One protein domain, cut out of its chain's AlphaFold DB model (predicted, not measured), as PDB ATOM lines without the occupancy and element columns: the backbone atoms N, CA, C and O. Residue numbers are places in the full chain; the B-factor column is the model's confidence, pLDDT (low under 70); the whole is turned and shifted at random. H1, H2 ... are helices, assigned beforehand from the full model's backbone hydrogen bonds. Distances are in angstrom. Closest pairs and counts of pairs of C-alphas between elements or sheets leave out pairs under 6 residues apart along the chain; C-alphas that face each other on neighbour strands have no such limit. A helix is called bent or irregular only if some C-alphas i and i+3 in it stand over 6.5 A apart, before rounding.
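This is residues 2 to 23 and 33 to 88 of the 88 residues of an uncharacterized protein of Pedobacter cryoconitis (UniProt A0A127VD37). Two long helices, H3 and H1, run opposite ways and cross at 40 degrees, and beyond the start of H3 a loop holding the short helix H2 reaches out along the longest axis, with residues 46 to 54 sticking out at its tip. The loop goes out through an unnamed stretch and folds back through H2 into H3, tied across by a short antiparallel pairing of residues 42 to 43 with residues 59 to 60. The printed part has 78 residues with three named helices, H1, H2 and H3 along the chain, and no named strand; the class is all helix. The whole is only just loose, close to extended, with a radius of gyration of the C-alphas of 17.0 A, and it spans 60 by 20 by 19 A.

The longest helix, H3, takes residues 62 to 87 and measures 37.4 A from C-alpha 62 at (135.850, 180.144, 112.011) to C-alpha 87 at (122.870, 174.261, 146.551). H1 takes residues 2 to 22 and measures 30.2 A; its first C-alpha, that of Lys 2, stands at (122.364, 186.547, 140.859). H2 takes residues 52 to 57 and measures 10.0 A. None of the three helices is bent.

H3 touches H1 with residues 72 to 80 alone, with 12 pairs of C-alphas within 8 A. The closest C-alphas of the two are those of Ser 8 and Ile 76, 5.5 A apart, and their centres are 10.3 A apart. Their lines stand at a steep tilt of 40 degrees, and they run opposite ways. H2 touches no helix; it is apart from H3, which it joins by a tight link of 4 residues, and apart from H1. In H1 and H3 every O i to N i+4 pair is within hydrogen-bond range; in H2 0 of 2 are, while 3 of its 3 O i to N i+3 pairs are.

The outline is a rod, and the two C-alphas farthest apart, those of Ser 50 and Lys 88, are 59.8 A from each other. Residues 46 to 54 stand free, of which 52 to 54 belong to H2; the body without them spans 53 by 20 by 19 A. Residues 24 to 32 are not printed, and C-alphas 23 and 33 are 12.9 A apart across this cut, which falls in the link from H1 to H2. Residues 33 to 51 form a long stretch with no named element. The mean pLDDT of the printed part is 83.6, and it is under 70 at residue 23, residues 33 to 37 and residue 88.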
ATOM      1  N   LYS A   2     121.018 185.973 140.654       81.31
ATOM      2  CA  LYS A   2     122.364 186.547 140.859       81.31
ATOM      3  C   LYS A   2     123.493 185.501 140.869       81.31
ATOM      4  O   LYS A   2     124.442 185.649 140.114       81.31
ATOM      5  N   THR A   3     123.343 184.397 141.607       83.56
ATOM      6  CA  THR A   3     124.356 183.322 141.679       83.56
ATOM      7  C   THR A   3     124.647 182.671 140.325       83.56
ATOM      8  O   THR A   3     125.803 182.430 140.008       83.56
ATOM      9  N   LYS A   4     123.621 182.445 139.491       86.62
ATOM     10  CA  LYS A   4     123.797 181.875 138.143       86.62
ATOM     11  C   LYS A   4     124.596 182.814 137.241       86.62
ATOM     12  O   LYS A   4     125.499 182.374 136.548       86.62
ATOM     13  N   ILE A   5     124.285 184.112 137.289       89.75
ATOM     14  CA  ILE A   5     124.999 185.136 136.512       89.75
ATOM     15  C   ILE A   5     126.462 185.211 136.957       89.75
ATOM     16  O   ILE A   5     127.345 185.176 136.111       89.75
ATOM     17  N   ILE A   6     126.722 185.241 138.269       92.31
ATOM     18  CA  ILE A   6     128.087 185.284 138.814       92.31
ATOM     19  C   ILE A   6     128.898 184.062 138.364       92.31
ATOM     20  O   ILE A   6     130.018 184.222 137.886       92.31
ATOM     21  N   LEU A   7     128.327 182.855 138.463       92.31
ATOM     22  CA  LEU A   7     128.994 181.625 138.029       92.31
ATOM     23  C   LEU A   7     129.277 181.628 136.524       92.31
ATOM     24  O   LEU A   7     130.392 181.315 136.119       92.31
ATOM     25  N   SER A   8     128.308 182.028 135.697       93.44
ATOM     26  CA  SER A   8     128.509 182.132 134.248       93.44
ATOM     27  C   SER A   8     129.607 183.135 133.892       93.44
ATOM     28  O   SER A   8     130.471 182.823 133.078       93.44
ATOM     29  N   THR A   9     129.619 184.313 134.525       94.19
ATOM     30  CA  THR A   9     130.672 185.317 134.318       94.19
ATOM     31  C   THR A   9     132.039 184.772 134.717       94.19
ATOM     32  O   THR A   9     133.006 184.966 133.986       94.19
ATOM     33  N   LEU A  10     132.129 184.043 135.832       94.62
ATOM     34  CA  LEU A  10     133.383 183.442 136.281       94.62
ATOM     35  C   LEU A  10     133.900 182.394 135.287       94.62
ATOM     36  O   LEU A  10     135.084 182.403 134.963       94.62
ATOM     37  N   VAL A  11     133.017 181.550 134.743       93.81
ATOM     38  CA  VAL A  11     133.377 180.583 133.692       93.81
ATOM     39  C   VAL A  11     133.896 181.295 132.442       93.81
ATOM     40  O   VAL A  11     134.916 180.881 131.901       93.81
ATOM     41  N   ILE A  12     133.251 182.383 132.007       93.81
ATOM     42  CA  ILE A  12     133.708 183.175 130.852       93.81
ATOM     43  C   ILE A  12     135.096 183.767 131.113       93.81
ATOM     44  O   ILE A  12     135.971 183.656 130.260       93.81
ATOM     45  N   VAL A  13     135.315 184.368 132.286       94.75
ATOM     46  CA  VAL A  13     136.616 184.953 132.646       94.75
ATOM     47  C   VAL A  13     137.707 183.886 132.640       94.75
ATOM     48  O   VAL A  13     138.744 184.089 132.017       94.75
ATOM     49  N   VAL A  14     137.464 182.730 133.267       92.19
ATOM     50  CA  VAL A  14     138.415 181.610 133.261       92.19
ATOM     51  C   VAL A  14     138.684 181.139 131.835       92.19
ATOM     52  O   VAL A  14     139.840 180.970 131.467       92.19
ATOM     53  N   PHE A  15     137.647 180.987 131.012       90.44
ATOM     54  CA  PHE A  15     137.795 180.556 129.625       90.44
ATOM     55  C   PHE A  15     138.671 181.518 128.816       90.44
ATOM     56  O   PHE A  15     139.605 181.080 128.156       90.44
ATOM     57  N   VAL A  16     138.432 182.827 128.931       87.75
ATOM     58  CA  VAL A  16     139.240 183.860 128.266       87.75
ATOM     59  C   VAL A  16     140.689 183.838 128.756       87.75
ATOM     60  O   VAL A  16     141.608 183.936 127.945       87.75
ATOM     61  N   LEU A  17     140.916 183.677 130.062       89.31
ATOM     62  CA  LEU A  17     142.270 183.555 130.611       89.31
ATOM     63  C   LEU A  17     142.993 182.327 130.050       89.31
ATOM     64  O   LEU A  17     144.153 182.440 129.663       89.31
ATOM     65  N   LEU A  18     142.309 181.184 129.947       85.69
ATOM     66  CA  LEU A  18     142.858 179.986 129.314       85.69
ATOM     67  C   LEU A  18     143.192 180.254 127.840       85.69
ATOM     68  O   LEU A  18     144.284 179.900 127.409       85.69
ATOM     69  N   THR A  19     142.332 180.960 127.095       82.44
ATOM     70  CA  THR A  19     142.636 181.392 125.721       82.44
ATOM     71  C   THR A  19     143.957 182.143 125.644       82.44
ATOM     72  O   THR A  19     144.790 181.804 124.815       82.44
ATOM     73  N   PHE A  20     144.183 183.134 126.507       79.25
ATOM     74  CA  PHE A  20     145.421 183.914 126.471       79.25
ATOM     75  C   PHE A  20     146.648 183.121 126.928       79.25
ATOM     76  O   PHE A  20     147.703 183.252 126.316       79.25
ATOM     77  N   ILE A  21     146.523 182.291 127.969       80.31
ATOM     78  CA  ILE A  21     147.636 181.494 128.506       80.31
ATOM     79  C   ILE A  21     148.082 180.423 127.504       80.31
ATOM     80  O   ILE A  21     149.278 180.206 127.325       80.31
ATOM     81  N   PHE A  22     147.130 179.752 126.853       75.81
ATOM     82  CA  PHE A  22     147.414 178.657 125.924       75.81
ATOM     83  C   PHE A  22     147.564 179.109 124.466       75.81
ATOM     84  O   PHE A  22     148.013 178.326 123.627       75.81
ATOM     85  N   SER A  23     147.252 180.368 124.149       69.44
ATOM     86  CA  SER A  23     147.549 180.960 122.845       69.44
ATOM     87  C   SER A  23     149.053 181.196 122.704       69.44
ATOM     88  O   SER A  23     149.571 182.267 123.022       69.44
ATOM     89  N   ASP A  33     152.085 170.074 117.070       46.53
ATOM     90  CA  ASP A  33     150.654 169.962 116.830       46.53
ATOM     91  C   ASP A  33     149.895 170.985 117.678       46.53
ATOM     92  O   ASP A  33     150.083 171.123 118.888       46.53
ATOM     93  N   ILE A  34     148.997 171.709 117.018       52.50
ATOM     94  CA  ILE A  34     148.253 172.831 117.589       52.50
ATOM     95  C   ILE A  34     147.018 172.276 118.316       52.50
ATOM     96  O   ILE A  34     145.875 172.528 117.936       52.50
ATOM     97  N   TYR A  35     147.248 171.459 119.342       51.12
ATOM     98  CA  TYR A  35     146.220 171.038 120.291       51.12
ATOM     99  C   TYR A  35     146.232 172.005 121.479       51.12
ATOM    100  O   TYR A  35     146.730 171.697 122.557       51.12
ATOM    101  N   GLY A  36     145.724 173.216 121.249       53.62
ATOM    102  CA  GLY A  36     145.421 174.175 122.311       53.62
ATOM    103  C   GLY A  36     144.000 173.966 122.828       53.62
ATOM    104  O   GLY A  36     143.100 173.652 122.048       53.62
ATOM    105  N   PHE A  37     143.798 174.141 124.134       57.47
ATOM    106  CA  PHE A  37     142.482 174.418 124.699       57.47
ATOM    107  C   PHE A  37     142.484 175.852 125.229       57.47
ATOM    108  O   PHE A  37     143.284 176.146 126.123       57.47
ATOM    109  N   PRO A  38     141.589 176.727 124.749       72.50
ATOM    110  CA  PRO A  38     140.692 176.564 123.597       72.50
ATOM    111  C   PRO A  38     141.434 176.344 122.265       72.50
ATOM    112  O   PRO A  38     142.639 176.601 122.170       72.50
ATOM    113  N   PHE A  39     140.727 175.844 121.247       79.44
ATOM    114  CA  PHE A  39     141.309 175.572 119.930       79.44
ATOM    115  C   PHE A  39     141.940 176.841 119.338       79.44
ATOM    116  O   PHE A  39     141.407 177.943 119.437       79.44
ATOM    117  N   THR A  40     143.072 176.714 118.643       77.88
ATOM    118  CA  THR A  40     143.692 177.879 117.994       77.88
ATOM    119  C   THR A  40     142.872 178.323 116.786       77.88
ATOM    120  O   THR A  40     143.037 177.819 115.673       77.88
ATOM    121  N   PHE A  41     141.995 179.299 117.000       82.00
ATOM    122  CA  PHE A  41     141.116 179.843 115.972       82.00
ATOM    123  C   PHE A  41     141.694 181.051 115.227       82.00
ATOM    124  O   PHE A  41     141.096 181.502 114.257       82.00
ATOM    125  N   TYR A  42     142.846 181.579 115.633       81.06
ATOM    126  CA  TYR A  42     143.536 182.641 114.907       81.06
ATOM    127  C   TYR A  42     145.022 182.320 114.812       81.06
ATOM    128  O   TYR A  42     145.646 181.972 115.811       81.06
ATOM    129  N   LYS A  43     145.586 182.411 113.604       80.75
ATOM    130  CA  LYS A  43     147.022 182.232 113.369       80.75
ATOM    131  C   LYS A  43     147.580 183.425 112.626       80.75
ATOM    132  O   LYS A  43     147.024 183.855 111.619       80.75
ATOM    133  N   TYR A  44     148.721 183.898 113.085       79.44
ATOM    134  CA  TYR A  44     149.439 185.001 112.478       79.44
ATOM    135  C   TYR A  44     150.939 184.706 112.517       79.44
ATOM    136  O   TYR A  44     151.405 183.967 113.381       79.44
ATOM    137  N   THR A  45     151.682 185.240 111.552       78.81
ATOM    138  CA  THR A  45     153.146 185.175 111.535       78.81
ATOM    139  C   THR A  45     153.708 186.492 111.027       78.81
ATOM    140  O   THR A  45     153.240 187.025 110.024       78.81
ATOM    141  N   GLU A  46     154.740 186.980 111.705       73.69
ATOM    142  CA  GLU A  46     155.543 188.138 111.283       73.69
ATOM    143  C   GLU A  46     156.754 187.709 110.440       73.69
ATOM    144  O   GLU A  46     157.374 188.520 109.753       73.69
ATOM    145  N   GLY A  47     157.091 186.415 110.472       72.75
ATOM    146  CA  GLY A  47     158.208 185.838 109.735       72.75
ATOM    147  C   GLY A  47     157.904 185.600 108.255       72.75
ATOM    148  O   GLY A  47     156.769 185.312 107.862       72.75
ATOM    149  N   LYS A  48     158.954 185.658 107.427       74.88
ATOM    150  CA  LYS A  48     158.897 185.206 106.031       74.88
ATOM    151  C   LYS A  48     158.748 183.686 106.008       74.88
ATOM    152  O   LYS A  48     159.597 182.975 106.541       74.88
ATOM    153  N   LEU A  49     157.683 183.192 105.387       77.00
ATOM    154  CA  LEU A  49     157.482 181.760 105.200       77.00
ATOM    155  C   LEU A  49     158.265 181.296 103.970       77.00
ATOM    156  O   LEU A  49     158.259 181.956 102.932       77.00
ATOM    157  N   SER A  50     158.924 180.144 104.082       79.69
ATOM    158  CA  SER A  50     159.696 179.529 102.993       79.69
ATOM    159  C   SER A  50     158.816 179.034 101.841       79.69
ATOM    160  O   SER A  50     159.271 178.976 100.702       79.69
ATOM    161  N   ASN A  51     157.549 178.712 102.117       79.00
ATOM    162  CA  ASN A  51     156.568 178.304 101.118       79.00
ATOM    163  C   ASN A  51     155.379 179.286 101.087       79.00
ATOM    164  O   ASN A  51     154.649 179.374 102.077       79.00
ATOM    165  N   PRO A  52     155.112 179.971  99.958       78.94
ATOM    166  CA  PRO A  52     153.993 180.904  99.832       78.94
ATOM    167  C   PRO A  52     152.606 180.287 100.088       78.94
ATOM    168  O   PRO A  52     151.693 180.969 100.548       78.94
ATOM    169  N   SER A  53     152.430 178.988  99.832       79.81
ATOM    170  CA  SER A  53     151.150 178.297 100.068       79.81
ATOM    171  C   SER A  53     150.788 178.158 101.554       79.81
ATOM    172  O   SER A  53     149.625 177.944 101.894       79.81
ATOM    173  N   GLU A  54     151.755 178.330 102.459       78.44
ATOM    174  CA  GLU A  54     151.515 178.331 103.904       78.44
ATOM    175  C   GLU A  54     150.761 179.591 104.370       78.44
ATOM    176  O   GLU A  54     150.038 179.514 105.365       78.44
ATOM    177  N   TYR A  55     150.845 180.714 103.639       76.06
ATOM    178  CA  TYR A  55     150.093 181.939 103.960       76.06
ATOM    179  C   TYR A  55     148.576 181.727 103.881       76.06
ATOM    180  O   TYR A  55     147.835 182.318 104.662       76.06
ATOM    181  N   ALA A  56     148.105 180.821 103.015       78.56
ATOM    182  CA  ALA A  56     146.688 180.453 102.924       78.56
ATOM    183  C   ALA A  56     146.166 179.731 104.185       78.56
ATOM    184  O   ALA A  56     144.961 179.582 104.363       78.56
ATOM    185  N   LYS A  57     147.070 179.278 105.065       78.56
ATOM    186  CA  LYS A  57     146.762 178.655 106.360       78.56
ATOM    187  C   LYS A  57     146.875 179.659 107.522       78.56
ATOM    188  O   LYS A  57     146.917 179.243 108.681       78.56
ATOM    189  N   LEU A  58     146.987 180.956 107.261       81.81
ATOM    190  CA  LEU A  58     146.970 181.994 108.294       81.81
ATOM    191  C   LEU A  58     145.592 182.658 108.366       81.81
ATOM    192  O   LEU A  58     144.749 182.476 107.491       81.81
ATOM    193  N   GLY A  59     145.373 183.437 109.417       82.06
ATOM    194  CA  GLY A  59     144.128 184.146 109.668       82.06
ATOM    195  C   GLY A  59     143.181 183.376 110.581       82.06
ATOM    196  O   GLY A  59     143.598 182.597 111.445       82.06
ATOM    197  N   PHE A  60     141.892 183.660 110.423       86.12
ATOM    198  CA  PHE A  60     140.847 183.213 111.334       86.12
ATOM    199  C   PHE A  60     140.189 181.907 110.873       86.12
ATOM    200  O   PHE A  60     139.586 181.821 109.803       86.12
ATOM    201  N   TYR A  61     140.252 180.897 111.728       87.19
ATOM    202  CA  TYR A  61     139.620 179.599 111.560       87.19
ATOM    203  C   TYR A  61     138.250 179.594 112.241       87.19
ATOM    204  O   TYR A  61     138.098 179.132 113.374       87.19
ATOM    205  N   LEU A  62     137.228 180.051 111.512       86.81
ATOM    206  CA  LEU A  62     135.850 180.144 112.011       86.81
ATOM    207  C   LEU A  62     135.339 178.833 112.629       86.81
ATOM    208  O   LEU A  62     134.675 178.851 113.660       86.81
ATOM    209  N   LYS A  63     135.690 177.689 112.031       88.81
ATOM    210  CA  LYS A  63     135.306 176.362 112.532       88.81
ATOM    211  C   LYS A  63     135.759 176.132 113.980       88.81
ATOM    212  O   LYS A  63     134.979 175.642 114.786       88.81
ATOM    213  N   PHE A  64     137.000 176.492 114.304       87.69
ATOM    214  CA  PHE A  64     137.562 176.299 115.641       87.69
ATOM    215  C   PHE A  64     136.980 177.281 116.651       87.69
ATOM    216  O   PHE A  64     136.614 176.870 117.746       87.69
ATOM    217  N   PHE A  65     136.760 178.530 116.241       87.31
ATOM    218  CA  PHE A  65     136.073 179.507 117.079       87.31
ATOM    219  C   PHE A  65     134.658 179.049 117.464       87.31
ATOM    220  O   PHE A  65     134.259 179.150 118.621       87.31
ATOM    221  N   ILE A  66     133.900 178.492 116.511       91.62
ATOM    222  CA  ILE A  66     132.560 177.953 116.784       91.62
ATOM    223  C   ILE A  66     132.627 176.784 117.774       91.62
ATOM    224  O   ILE A  66     131.792 176.707 118.674       91.62
ATOM    225  N   TYR A  67     133.607 175.886 117.642       90.38
ATOM    226  CA  TYR A  67     133.782 174.792 118.601       90.38
ATOM    227  C   TYR A  67     134.067 175.298 120.013       90.38
ATOM    228  O   TYR A  67     133.444 174.815 120.958       90.38
ATOM    229  N   ASP A  68     134.906 176.319 120.157       89.50
ATOM    230  CA  ASP A  68     135.177 176.935 121.456       89.50
ATOM    231  C   ASP A  68     133.939 177.605 122.060       89.50
ATOM    232  O   ASP A  68     133.678 177.450 123.254       89.50
ATOM    233  N   LEU A  69     133.119 178.283 121.248       91.62
ATOM    234  CA  LEU A  69     131.852 178.849 121.719       91.62
ATOM    235  C   LEU A  69     130.886 177.766 122.214       91.62
ATOM    236  O   LEU A  69     130.247 177.942 123.253       91.62
ATOM    237  N   LEU A  70     130.788 176.640 121.504       93.81
ATOM    238  CA  LEU A  70     129.951 175.515 121.929       93.81
ATOM    239  C   LEU A  70     130.452 174.913 123.247       93.81
ATOM    240  O   LEU A  70     129.647 174.661 124.143       93.81
ATOM    241  N   ILE A  71     131.768 174.743 123.395       92.00
ATOM    242  CA  ILE A  71     132.393 174.268 124.636       92.00
ATOM    243  C   ILE A  71     132.115 175.236 125.790       92.00
ATOM    244  O   ILE A  71     131.773 174.792 126.890       92.00
ATOM    245  N   LEU A  72     132.223 176.546 125.560       92.38
ATOM    246  CA  LEU A  72     131.948 177.563 126.571       92.38
ATOM    247  C   LEU A  72     130.488 177.502 127.036       92.38
ATOM    248  O   LEU A  72     130.226 177.430 128.238       92.38
ATOM    249  N   VAL A  73     129.535 177.477 126.100       94.75
ATOM    250  CA  VAL A  73     128.102 177.370 126.417       94.75
ATOM    251  C   VAL A  73     127.811 176.083 127.191       94.75
ATOM    252  O   VAL A  73     127.114 176.116 128.208       94.75
ATOM    253  N   PHE A  74     128.382 174.960 126.755       95.12
ATOM    254  CA  PHE A  74     128.230 173.674 127.425       95.12
ATOM    255  C   PHE A  74     128.812 173.687 128.848       95.12
ATOM    256  O   PHE A  74     128.170 173.216 129.787       95.12
ATOM    257  N   SER A  75     129.977 174.306 129.038       93.12
ATOM    258  CA  SER A  75     130.620 174.452 130.350       93.12
ATOM    259  C   SER A  75     129.784 175.313 131.297       93.12
ATOM    260  O   SER A  75     129.561 174.931 132.447       93.12
ATOM    261  N   ILE A  76     129.248 176.438 130.810       95.31
ATOM    262  CA  ILE A  76     128.327 177.291 131.573       95.31
ATOM    263  C   ILE A  76     127.096 176.490 132.006       95.31
ATOM    264  O   ILE A  76     126.671 176.593 133.162       95.31
ATOM    265  N   PHE A  77     126.525 175.689 131.103       95.00
ATOM    266  CA  PHE A  77     125.370 174.852 131.406       95.00
ATOM    267  C   PHE A  77     125.684 173.818 132.495       95.00
ATOM    268  O   PHE A  77     124.953 173.749 133.486       95.00
ATOM    269  N   ILE A  78     126.791 173.075 132.367       95.12
ATOM    270  CA  ILE A  78     127.219 172.072 133.355       95.12
ATOM    271  C   ILE A  78     127.443 172.707 134.726       95.12
ATOM    272  O   ILE A  78     126.900 172.220 135.717       95.12
ATOM    273  N   VAL A  79     128.207 173.799 134.798       94.25
ATOM    274  CA  VAL A  79     128.526 174.456 136.074       94.25
ATOM    275  C   VAL A  79     127.251 174.929 136.767       94.25
ATOM    276  O   VAL A  79     127.072 174.695 137.962       94.25
ATOM    277  N   ASN A  80     126.320 175.529 136.021       93.31
ATOM    278  CA  ASN A  80     125.034 175.946 136.576       93.31
ATOM    279  C   ASN A  80     124.154 174.757 136.998       93.31
ATOM    280  O   ASN A  80     123.458 174.856 138.011       93.31
ATOM    281  N   TYR A  81     124.171 173.650 136.251       93.62
ATOM    282  CA  TYR A  81     123.429 172.433 136.591       93.62
ATOM    283  C   TYR A  81     123.959 171.787 137.879       93.62
ATOM    284  O   TYR A  81     123.178 171.481 138.782       93.62
ATOM    285  N   ILE A  82     125.281 171.644 138.004       93.88
ATOM    286  CA  ILE A  82     125.930 171.117 139.211       93.88
ATOM    287  C   ILE A  82     125.651 172.038 140.399       93.88
ATOM    288  O   ILE A  82     125.198 171.566 141.438       93.88
ATOM    289  N   ALA A  83     125.837 173.353 140.243       91.62
ATOM    290  CA  ALA A  83     125.565 174.316 141.308       91.62
ATOM    291  C   ALA A  83     124.103 174.261 141.774       91.62
ATOM    292  O   ALA A  83     123.840 174.327 142.971       91.62
ATOM    293  N   TYR A  84     123.150 174.089 140.851       91.06
ATOM    294  CA  TYR A  84     121.745 173.896 141.202       91.06
ATOM    295  C   TYR A  84     121.515 172.627 142.027       91.06
ATOM    296  O   TYR A  84     120.741 172.673 142.974       91.06
ATOM    297  N   LYS A  85     122.172 171.514 141.679       91.12
ATOM    298  CA  LYS A  85     122.032 170.236 142.389       91.12
ATOM    299  C   LYS A  85     122.717 170.228 143.761       91.12
ATOM    300  O   LYS A  85     122.297 169.478 144.625       91.12
ATOM    301  N   VAL A  86     123.787 171.003 143.942       90.06
ATOM    302  CA  VAL A  86     124.550 171.061 145.203       90.06
ATOM    303  C   VAL A  86     123.947 172.060 146.194       90.06
ATOM    304  O   VAL A  86     123.980 171.824 147.395       90.06
ATOM    305  N   LEU A  87     123.423 173.192 145.708       80.19
ATOM    306  CA  LEU A  87     122.870 174.261 146.551       80.19
ATOM    307  C   LEU A  87     121.380 174.081 146.888       80.19
ATOM    308  O   LEU A  87     120.822 174.917 147.598       80.19
ATOM    309  N   LYS A  88     120.730 173.054 146.341       62.41
ATOM    310  CA  LYS A  88     119.330 172.708 146.591       62.41
ATOM    311  C   LYS A  88     119.260 171.335 147.235       62.41
ATOM    312  O   LYS A  88     118.411 171.183 148.135       62.41
TER     313      LYS A  88